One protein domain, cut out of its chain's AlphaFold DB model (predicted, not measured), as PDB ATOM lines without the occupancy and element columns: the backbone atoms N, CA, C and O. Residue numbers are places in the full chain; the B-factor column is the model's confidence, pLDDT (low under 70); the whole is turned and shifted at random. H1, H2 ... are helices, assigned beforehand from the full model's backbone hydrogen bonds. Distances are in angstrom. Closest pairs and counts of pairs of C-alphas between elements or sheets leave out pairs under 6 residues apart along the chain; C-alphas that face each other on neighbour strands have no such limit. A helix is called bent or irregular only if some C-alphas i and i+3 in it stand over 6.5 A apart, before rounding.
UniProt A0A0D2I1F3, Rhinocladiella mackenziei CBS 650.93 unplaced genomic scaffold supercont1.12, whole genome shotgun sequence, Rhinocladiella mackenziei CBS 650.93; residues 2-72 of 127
ATOM      1  N   SER A   2      44.669  -4.090  52.515       72.81
ATOM      2  CA  SER A   2      46.126  -3.940  52.657       72.81
ATOM      3  C   SER A   2      46.727  -5.321  52.889       72.81
ATOM      4  O   SER A   2      46.513  -5.917  53.941       72.81
ATOM      5  N   THR A   3      47.416  -5.863  51.885       75.94
ATOM      6  CA  THR A   3      48.147  -7.128  52.010       75.94
ATOM      7  C   THR A   3      49.639  -6.818  52.115       75.94
ATOM      8  O   THR A   3      50.174  -6.150  51.231       75.94
ATOM      9  N   PRO A   4      50.336  -7.292  53.160       80.00
ATOM     10  CA  PRO A   4      51.750  -6.968  53.368       80.00
ATOM     11  C   PRO A   4      52.669  -7.606  52.317       80.00
ATOM     12  O   PRO A   4      53.767  -7.115  52.069       80.00
ATOM     13  N   LYS A   5      52.222  -8.695  51.677       84.81
ATOM     14  CA  LYS A   5      52.946  -9.383  50.608       84.81
ATOM     15  C   LYS A   5      52.337  -9.040  49.248       84.81
ATOM     16  O   LYS A   5      51.121  -9.165  49.067       84.81
ATOM     17  N   ARG A   6      53.193  -8.669  48.286       87.31
ATOM     18  CA  ARG A   6      52.815  -8.537  46.871       87.31
ATOM     19  C   ARG A   6      52.261  -9.872  46.380       87.31
ATOM     20  O   ARG A   6      52.957 -10.886  46.445       87.31
ATOM     21  N   THR A   7      51.030  -9.848  45.890       90.75
ATOM     22  CA  THR A   7      50.319 -11.026  45.384       90.75
ATOM     23  C   THR A   7      49.833 -10.731  43.972       90.75
ATOM     24  O   THR A   7      49.455  -9.598  43.681       90.75
ATOM     25  N   ILE A   8      49.876 -11.732  43.099       92.19
ATOM     26  CA  ILE A   8      49.405 -11.646  41.716       92.19
ATOM     27  C   ILE A   8      48.153 -12.519  41.604       92.19
ATOM     28  O   ILE A   8      48.113 -13.601  42.193       92.19
ATOM     29  N   ASN A   9      47.125 -12.042  40.908       89.62
ATOM     30  CA  ASN A   9      45.938 -12.838  40.608       89.62
ATOM     31  C   ASN A   9      46.196 -13.822  39.442       89.62
ATOM     32  O   ASN A   9      47.278 -13.840  38.856       89.62
ATOM     33  N   GLY A  10      45.200 -14.642  39.091       90.00
ATOM     34  CA  GLY A  10      45.314 -15.605  37.982       90.00
ATOM     35  C   GLY A  10      45.587 -14.971  36.611       90.00
ATOM     36  O   GLY A  10      46.156 -15.627  35.746       90.00
ATOM     37  N   ASP A  11      45.257 -13.687  36.445       88.88
ATOM     38  CA  ASP A  11      45.438 -12.930  35.199       88.88
ATOM     39  C   ASP A  11      46.800 -12.216  35.113       88.88
ATOM     40  O   ASP A  11      47.036 -11.425  34.201       88.88
ATOM     41  N   GLY A  12      47.704 -12.438  36.074       90.06
ATOM     42  CA  GLY A  12      49.022 -11.797  36.079       90.06
ATOM     43  C   GLY A  12      49.032 -10.351  36.600       90.06
ATOM     44  O   GLY A  12      50.054  -9.673  36.509       90.06
ATOM     45  N   ILE A  13      47.928  -9.866  37.173       91.44
ATOM     46  CA  ILE A  13      47.776  -8.497  37.680       91.44
ATOM     47  C   ILE A  13      48.036  -8.468  39.191       91.44
ATOM     48  O   ILE A  13      47.629  -9.362  39.936       91.44
ATOM     49  N   GLU A  14      48.713  -7.422  39.665       92.38
ATOM     50  CA  GLU A  14      48.895  -7.189  41.100       92.38
ATOM     51  C   GLU A  14      47.529  -7.073  41.805       92.38
ATOM     52  O   GLU A  14      46.603  -6.435  41.307       92.38
ATOM     53  N   LEU A  15      47.391  -7.728  42.957       92.06
ATOM     54  CA  LEU A  15      46.105  -7.954  43.612       92.06
ATOM     55  C   LEU A  15      45.367  -6.663  44.007       92.06
ATOM     56  O   LEU A  15      44.140  -6.611  43.877       92.06
ATOM     57  N   HIS A  16      46.054  -5.622  44.488       89.81
ATOM     58  CA  HIS A  16      45.410  -4.346  44.844       89.81
ATOM     59  C   HIS A  16      44.919  -3.612  43.604       89.81
ATOM     60  O   HIS A  16      43.797  -3.108  43.611       89.81
ATOM     61  N   LEU A  17      45.715  -3.590  42.536       90.31
ATOM     62  CA  LEU A  17      45.324  -3.026  41.249       90.31
ATOM     63  C   LEU A  17      44.137  -3.786  40.645       90.31
ATOM     64  O   LEU A  17      43.162  -3.166  40.212       90.31
ATOM     65  N   ALA A  18      44.190  -5.119  40.669       91.38
ATOM     66  CA  ALA A  18      43.124  -5.985  40.184       91.38
ATOM     67  C   ALA A  18      41.806  -5.719  40.929       91.38
ATOM     68  O   ALA A  18      40.769  -5.505  40.305       91.38
ATOM     69  N   THR A  19      41.860  -5.662  42.263       90.94
ATOM     70  CA  THR A  19      40.666  -5.550  43.115       90.94
ATOM     71  C   THR A  19      40.095  -4.131  43.134       90.94
ATOM     72  O   THR A  19      38.900  -3.933  42.920       90.94
ATOM     73  N   ASN A  20      40.933  -3.120  43.374       90.88
ATOM     74  CA  ASN A  20      40.456  -1.758  43.629       90.88
ATOM     75  C   ASN A  20      40.207  -0.958  42.343       90.88
ATOM     76  O   ASN A  20      39.447   0.003  42.375       90.88
ATOM     77  N   HIS A  21      40.828  -1.335  41.218       90.50
ATOM     78  CA  HIS A  21      40.745  -0.558  39.979       90.50
ATOM     79  C   HIS A  21      40.245  -1.375  38.789       90.50
ATOM     80  O   HIS A  21      39.202  -1.037  38.231       90.50
ATOM     81  N   ILE A  22      40.937  -2.451  38.400       93.25
ATOM     82  CA  ILE A  22      40.620  -3.177  37.157       93.25
ATOM     83  C   ILE A  22      39.247  -3.847  37.228       93.25
ATOM     84  O   ILE A  22      38.452  -3.705  36.301       93.25
ATOM     85  N   GLY A  23      38.928  -4.510  38.343       93.19
ATOM     86  CA  GLY A  23      37.623  -5.138  38.541       93.19
ATOM     87  C   GLY A  23      36.472  -4.131  38.492       93.19
ATOM     88  O   GLY A  23      35.465  -4.379  37.834       93.19
ATOM     89  N   HIS A  24      36.645  -2.960  39.112       93.81
ATOM     90  CA  HIS A  24      35.642  -1.893  39.085       93.81
ATOM     91  C   HIS A  24      35.472  -1.314  37.678       93.81
ATOM     92  O   HIS A  24      34.346  -1.170  37.211       93.81
ATOM     93  N   PHE A  25      36.574  -1.045  36.971       94.81
ATOM     94  CA  PHE A  25      36.540  -0.561  35.591       94.81
ATOM     95  C   PHE A  25      35.811  -1.537  34.661       94.81
ATOM     96  O   PHE A  25      34.925  -1.134  33.904       94.81
ATOM     97  N   LEU A  26      36.140  -2.829  34.751       95.19
ATOM     98  CA  LEU A  26      35.489  -3.870  33.963       95.19
ATOM     99  C   LEU A  26      33.997  -3.968  34.292       95.19
ATOM    100  O   LEU A  26      33.172  -3.957  33.380       95.19
ATOM    101  N   LEU A  27      33.647  -4.010  35.580       95.81
ATOM    102  CA  LEU A  27      32.261  -4.050  36.031       95.81
ATOM    103  C   LEU A  27      31.467  -2.873  35.465       95.81
ATOM    104  O   LEU A  27      30.411  -3.093  34.874       95.81
ATOM    105  N   THR A  28      31.978  -1.646  35.608       95.31
ATOM    106  CA  THR A  28      31.317  -0.444  35.091       95.31
ATOM    107  C   THR A  28      31.077  -0.569  33.593       95.31
ATOM    108  O   THR A  28      29.936  -0.421  33.166       95.31
ATOM    109  N   ASN A  29      32.095  -0.931  32.806       95.62
ATOM    110  CA  ASN A  29      31.965  -1.077  31.354       95.62
ATOM    111  C   ASN A  29      30.905  -2.111  30.951       95.62
ATOM    112  O   ASN A  29      30.127  -1.860  30.032       95.62
ATOM    113  N   LEU A  30      30.827  -3.241  31.657       97.06
ATOM    114  CA  LEU A  30      29.843  -4.288  31.372       97.06
ATOM    115  C   LEU A  30      28.405  -3.853  31.690       97.06
ATOM    116  O   LEU A  30      27.473  -4.258  30.996       97.06
ATOM    117  N   ILE A  31      28.202  -3.015  32.712       95.75
ATOM    118  CA  ILE A  31      26.864  -2.532  33.093       95.75
ATOM    119  C   ILE A  31      26.466  -1.215  32.410       95.75
ATOM    120  O   ILE A  31      25.289  -0.855  32.467       95.75
ATOM    121  N   MET A  32      27.389  -0.520  31.731       95.25
ATOM    122  CA  MET A  32      27.129   0.758  31.047       95.25
ATOM    123  C   MET A  32      25.858   0.753  30.179       95.25
ATOM    124  O   MET A  32      25.052   1.676  30.319       95.25
ATOM    125  N   PRO A  33      25.580  -0.273  29.344       93.38
ATOM    126  CA  PRO A  33      24.363  -0.288  28.530       93.38
ATOM    127  C   PRO A  33      23.073  -0.262  29.359       93.38
ATOM    128  O   PRO A  33      22.085   0.345  28.948       93.38
ATOM    129  N   LYS A  34      23.078  -0.892  30.541       92.38
ATOM    130  CA  LYS A  34      21.937  -0.897  31.469       92.38
ATOM    131  C   LYS A  34      21.822   0.434  32.211       92.38
ATOM    132  O   LYS A  34      20.714   0.934  32.389       92.38
ATOM    133  N   LEU A  35      22.954   1.044  32.567       91.88
ATOM    134  CA  LEU A  35      22.990   2.376  33.175       91.88
ATOM    135  C   LEU A  35      22.442   3.465  32.246       91.88
ATOM    136  O   LEU A  35      21.843   4.413  32.734       91.88
ATOM    137  N   PHE A  36      22.574   3.325  30.924       91.12
ATOM    138  CA  PHE A  36      21.940   4.246  29.972       91.12
ATOM    139  C   PHE A  36      20.427   4.037  29.819       91.12
ATOM    140  O   PHE A  36      19.716   4.950  29.399       91.12
ATOM    141  N   GLN A  37      19.917   2.849  30.152       92.50
ATOM    142  CA  GLN A  37      18.488   2.541  30.077       92.50
ATOM    143  C   GLN A  37      17.742   2.922  31.359       92.50
ATOM    144  O   GLN A  37      16.609   3.393  31.277       92.50
ATOM    145  N   ALA A  38      18.373   2.779  32.526       90.12
ATOM    146  CA  ALA A  38      17.754   3.053  33.825       90.12
ATOM    147  C   ALA A  38      17.138   4.470  33.965       90.12
ATOM    148  O   ALA A  38      16.001   4.561  34.438       90.12
ATOM    149  N   PRO A  39      17.761   5.562  33.466       89.62
ATOM    150  CA  PRO A  39      17.186   6.908  33.520       89.62
ATOM    151  C   PRO A  39      15.862   7.079  32.768       89.62
ATOM    152  O   PRO A  39      15.169   8.062  33.005       89.62
ATOM    153  N   LYS A  40      15.495   6.153  31.868       89.56
ATOM    154  CA  LYS A  40      14.195   6.181  31.175       89.56
ATOM    155  C   LYS A  40      13.030   5.791  32.089       89.56
ATOM    156  O   LYS A  40      11.890   6.109  31.776       89.56
ATOM    157  N   ILE A  41      13.318   5.079  33.178       90.44
ATOM    158  CA  ILE A  41      12.321   4.499  34.091       90.44
ATOM    159  C   ILE A  41      12.430   5.141  35.485       90.44
ATOM    160  O   ILE A  41      11.445   5.224  36.211       90.44
ATOM    161  N   SER A  42      13.618   5.620  35.865       87.88
ATOM    162  CA  SER A  42      13.875   6.231  37.171       87.88
ATOM    163  C   SER A  42      13.803   7.767  37.144       87.88
ATOM    164  O   SER A  42      14.192   8.365  36.138       87.88
ATOM    165  N   PRO A  43      13.454   8.429  38.264       88.81
ATOM    166  CA  PRO A  43      13.576   9.879  38.411       88.81
ATOM    167  C   PRO A  43      14.991  10.395  38.112       88.81
ATOM    168  O   PRO A  43      15.996   9.709  38.332       88.81
ATOM    169  N   LYS A  44      15.082  11.643  37.643       85.31
ATOM    170  CA  LYS A  44      16.362  12.295  37.339       85.31
ATOM    171  C   LYS A  44      17.266  12.302  38.579       85.31
ATOM    172  O   LYS A  44      16.869  12.783  39.633       85.31
ATOM    173  N   GLY A  45      18.487  11.788  38.431       84.12
ATOM    174  CA  GLY A  45      19.480  11.719  39.512       84.12
ATOM    175  C   GLY A  45      19.437  10.447  40.369       84.12
ATOM    176  O   GLY A  45      20.324  10.271  41.194       84.12
ATOM    177  N   ALA A  46      18.478   9.538  40.157       88.31
ATOM    178  CA  ALA A  46      18.417   8.270  40.893       88.31
ATOM    179  C   ALA A  46      19.474   7.246  40.431       88.31
ATOM    180  O   ALA A  46      19.927   6.417  41.215       88.31
ATOM    181  N   THR A  47      19.892   7.309  39.162       90.94
ATOM    182  CA  THR A  47      20.926   6.424  38.606       90.94
ATOM    183  C   THR A  47      22.286   7.120  38.660       90.94
ATOM    184  O   THR A  47      22.487   8.134  37.990       90.94
ATOM    185  N   SER A  48      23.231   6.578  39.429       90.81
ATOM    186  CA  SER A  48      24.616   7.061  39.479       90.81
ATOM    187  C   SER A  48      25.599   5.921  39.751       90.81
ATOM    188  O   SER A  48      25.228   4.882  40.294       90.81
ATOM    189  N   VAL A  49      26.857   6.118  39.355       91.62
ATOM    190  CA  VAL A  49      27.980   5.233  39.689       91.62
ATOM    191  C   VAL A  49      28.894   5.995  40.635       91.62
ATOM    192  O   VAL A  49      29.351   7.088  40.301       91.62
ATOM    193  N   VAL A  50      29.155   5.430  41.813       92.75
ATOM    194  CA  VAL A  50      29.993   6.051  42.845       92.75
ATOM    195  C   VAL A  50      31.214   5.175  43.091       92.75
ATOM    196  O   VAL A  50      31.093   4.056  43.580       92.75
ATOM    197  N   ASN A  51      32.396   5.707  42.776       92.38
ATOM    198  CA  ASN A  51      33.669   5.053  43.067       92.38
ATOM    199  C   ASN A  51      34.193   5.532  44.422       92.38
ATOM    200  O   ASN A  51      34.403   6.729  44.623       92.38
ATOM    201  N   VAL A  52      34.432   4.599  45.341       90.38
ATOM    202  CA  VAL A  52      34.994   4.898  46.664       90.38
ATOM    203  C   VAL A  52      36.518   4.814  46.596       90.38
ATOM    204  O   VAL A  52      37.071   3.821  46.131       90.38
ATOM    205  N   SER A  53      37.195   5.859  47.069       87.00
ATOM    206  CA  SER A  53      38.658   5.956  47.110       87.00
ATOM    207  C   SER A  53      39.136   6.353  48.510       87.00
ATOM    208  O   SER A  53      38.339   6.713  49.375       87.00
ATOM    209  N   SER A  54      40.445   6.294  48.741       84.69
ATOM    210  CA  SER A  54      41.106   6.752  49.965       84.69
ATOM    211  C   SER A  54      42.053   7.918  49.674       84.69
ATOM    212  O   SER A  54      42.581   8.035  48.570       84.69
ATOM    213  N   GLY A  55      42.351   8.744  50.685       83.75
ATOM    214  CA  GLY A  55      43.261   9.895  50.536       83.75
ATOM    215  C   GLY A  55      44.684   9.529  50.085       83.75
ATOM    216  O   GLY A  55      45.411  10.362  49.557       83.75
ATOM    217  N   THR A  56      45.086   8.261  50.213       79.38
ATOM    218  CA  THR A  56      46.346   7.757  49.650       79.38
ATOM    219  C   THR A  56      46.411   7.846  48.128       79.38
ATOM    220  O   THR A  56      47.513   7.988  47.614       79.38
ATOM    221  N   ALA A  57      45.288   7.824  47.406       76.88
ATOM    222  CA  ALA A  57      45.275   7.997  45.951       76.88
ATOM    223  C   ALA A  57      45.681   9.416  45.512       76.88
ATOM    224  O   ALA A  57      46.182   9.596  44.408       76.88
ATOM    225  N   GLU A  58      45.500  10.422  46.373       79.31
ATOM    226  CA  GLU A  58      45.905  11.806  46.088       79.31
ATOM    227  C   GLU A  58      47.409  12.020  46.303       79.31
ATOM    228  O   GLU A  58      48.026  12.879  45.674       79.31
ATOM    229  N   VAL A  59      48.004  11.235  47.203       80.62
ATOM    230  CA  VAL A  59      49.410  11.364  47.608       80.62
ATOM    231  C   VAL A  59      50.309  10.393  46.840       80.62
ATOM    232  O   VAL A  59      51.468  10.698  46.558       80.62
ATOM    233  N   ALA A  60      49.799   9.206  46.516       77.38
ATOM    234  CA  ALA A  60      50.532   8.182  45.793       77.38
ATOM    235  C   ALA A  60      50.375   8.384  44.281       77.38
ATOM    236  O   ALA A  60      49.292   8.235  43.726       77.38
ATOM    237  N   GLY A  61      51.480   8.692  43.600       81.00
ATOM    238  CA  GLY A  61      51.522   8.684  42.139       81.00
ATOM    239  C   GLY A  61      51.516   7.262  41.567       81.00
ATOM    240  O   GLY A  61      52.031   6.326  42.184       81.00
ATOM    241  N   ILE A  62      50.983   7.108  40.352       85.00
ATOM    242  CA  ILE A  62      51.036   5.842  39.611       85.00
ATOM    243  C   ILE A  62      52.438   5.649  39.020       85.00
ATOM    244  O   ILE A  62      52.976   6.517  38.331       85.00
ATOM    245  N   ARG A  63      53.029   4.476  39.264       86.44
ATOM    246  CA  ARG A  63      54.308   4.059  38.675       86.44
ATOM    247  C   ARG A  63      54.076   3.477  37.280       86.44
ATOM    248  O   ARG A  63      54.089   2.268  37.107       86.44
ATOM    249  N   TRP A  64      53.893   4.328  36.274       84.81
ATOM    250  CA  TRP A  64      53.604   3.882  34.899       84.81
ATOM    251  C   TRP A  64      54.653   2.934  34.301       84.81
ATOM    252  O   TRP A  64      54.312   2.057  33.519       84.81
ATOM    253  N   SER A  65      55.921   3.072  34.695       87.38
ATOM    254  CA  SER A  65      57.012   2.194  34.253       87.38
ATOM    255  C   SER A  65      57.079   0.843  34.978       87.38
ATOM    256  O   SER A  65      57.906   0.007  34.619       87.38
ATOM    257  N   ASP A  66      56.277   0.646  36.028       87.12
ATOM    258  CA  ASP A  66      56.223  -0.573  36.840       87.12
ATOM    259  C   ASP A  66      54.881  -0.652  37.589       87.12
ATOM    260  O   ASP A  66      54.803  -0.485  38.809       87.12
ATOM    261  N   ILE A  67      53.808  -0.849  36.822       85.69
ATOM    262  CA  ILE A  67      52.428  -0.901  37.329       85.69
ATOM    263  C   ILE A  67      52.222  -2.123  38.234       85.69
ATOM    264  O   ILE A  67      51.479  -2.065  39.210       85.69
ATOM    265  N   GLY A  68      52.908  -3.225  37.926       84.44
ATOM    266  CA  GLY A  68      52.826  -4.472  38.677       84.44
ATOM    267  C   GLY A  68      53.634  -4.480  39.973       84.44
ATOM    268  O   GLY A  68      53.605  -5.496  40.661       84.44
ATOM    269  N   PHE A  69      54.359  -3.409  40.317       83.75
ATOM    270  CA  PHE A  69      55.278  -3.359  41.463       83.75
ATOM    271  C   PHE A  69      56.310  -4.501  41.471       83.75
ATOM    272  O   PHE A  69      56.620  -5.069  42.519       83.75
ATOM    273  N   GLU A  70      56.839  -4.866  40.304       83.88
ATOM    274  CA  GLU A  70      57.876  -5.894  40.172       83.88
ATOM    275  C   GLU A  70      59.202  -5.433  40.771       83.88
ATOM    276  O   GLU A  70      59.936  -6.212  41.383       83.88
ATOM    277  N   LYS A  71      59.506  -4.138  40.648       83.00
ATOM    278  CA  LYS A  71      60.704  -3.539  41.225       83.00
ATOM    279  C   LYS A  71      60.386  -3.094  42.643       83.00
ATOM    280  O   LYS A  71      59.452  -2.310  42.871       83.00
ATOM    281  N   LYS A  72      61.219  -3.533  43.592       75.56
ATOM    282  CA  LYS A  72      61.202  -3.002  44.960       75.56
ATOM    283  C   LYS A  72      61.311  -1.483  44.895       75.56
ATOM    284  O   LYS A  72      62.162  -0.941  44.186       75.56
TER     285      LYS A  72
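Overview. This is residues 2 to 72 of the 127 residues of an uncharacterized protein of Rhinocladiella mackenziei CBS 650.93 (UniProt A0A0D2I1F3). One long, bent helix, H1, makes a spine; after its last residue, 40, the backbone turns in residues 41 to 46 and folds back in the direction of the beginning of H1 as a long strip without a named element, reaching the short helix H2, while residues 2 to 14 form a loop before H1 and residues 60 to 72 a loop after H2, of which residues 60 to 66 stand free. It is an open loop of chain, and its named helices touch no other helix. The printed part has 71 residues with two named helices, H1 then H2, and no named strand; the class is all helix, though only 30 residues are in named elements. It is only just loose, close to extended, with a radius of gyration of the C-alphas of 16.2 A, and elongated, spanning 50 by 28 by 22 A.

Arrangement. After residues 2 to 14, look at H1, residues 15 to 40: by its hydrogen bonds it was assigned as one helix, but it is bent, with C-alphas 30 and 33 7.4 A apart. Its arms H1a, residues 15 to 30, and H1b, residues 33 to 40, stand at a steep tilt of 56 degrees. Both arms are irregular: C-alphas 20 and 23 are 6.7 A apart, and C-alphas 36 and 39 are 6.50 A apart. H1a has a kink of 32 degrees near residue 22. H2, residues 56 to 59, is apart from H1a and from H1b, with no C-alpha within 8 A of either. In H1a 9 of 12 O i to N i+4 pairs are within hydrogen-bond range, in H1b 1 of 4, beside 2 of 5 O i to N i+3 pairs; H2 is too short for an O i to N i+4 pair.

Along the chain. Find C-alpha 15 at (46.105, -7.954, 43.612); from there H1a runs 20.7 A to C-alpha 30. H1b runs from C-alpha 33 to C-alpha 40 at (14.195, 6.181, 31.175). H2 ends at C-alpha 59, (49.410, 11.364, 47.608).

Size, cuts and confidence. The C-alphas of Ile 41 and Lys 72, the two farthest apart, are 50.6 A apart. The link from H1 to H2 is long, 15 residues. Residues 40 to 45 and 54 to 66 stand free. The printed part has no cut, and no printed residue is under 70 in pLDDT.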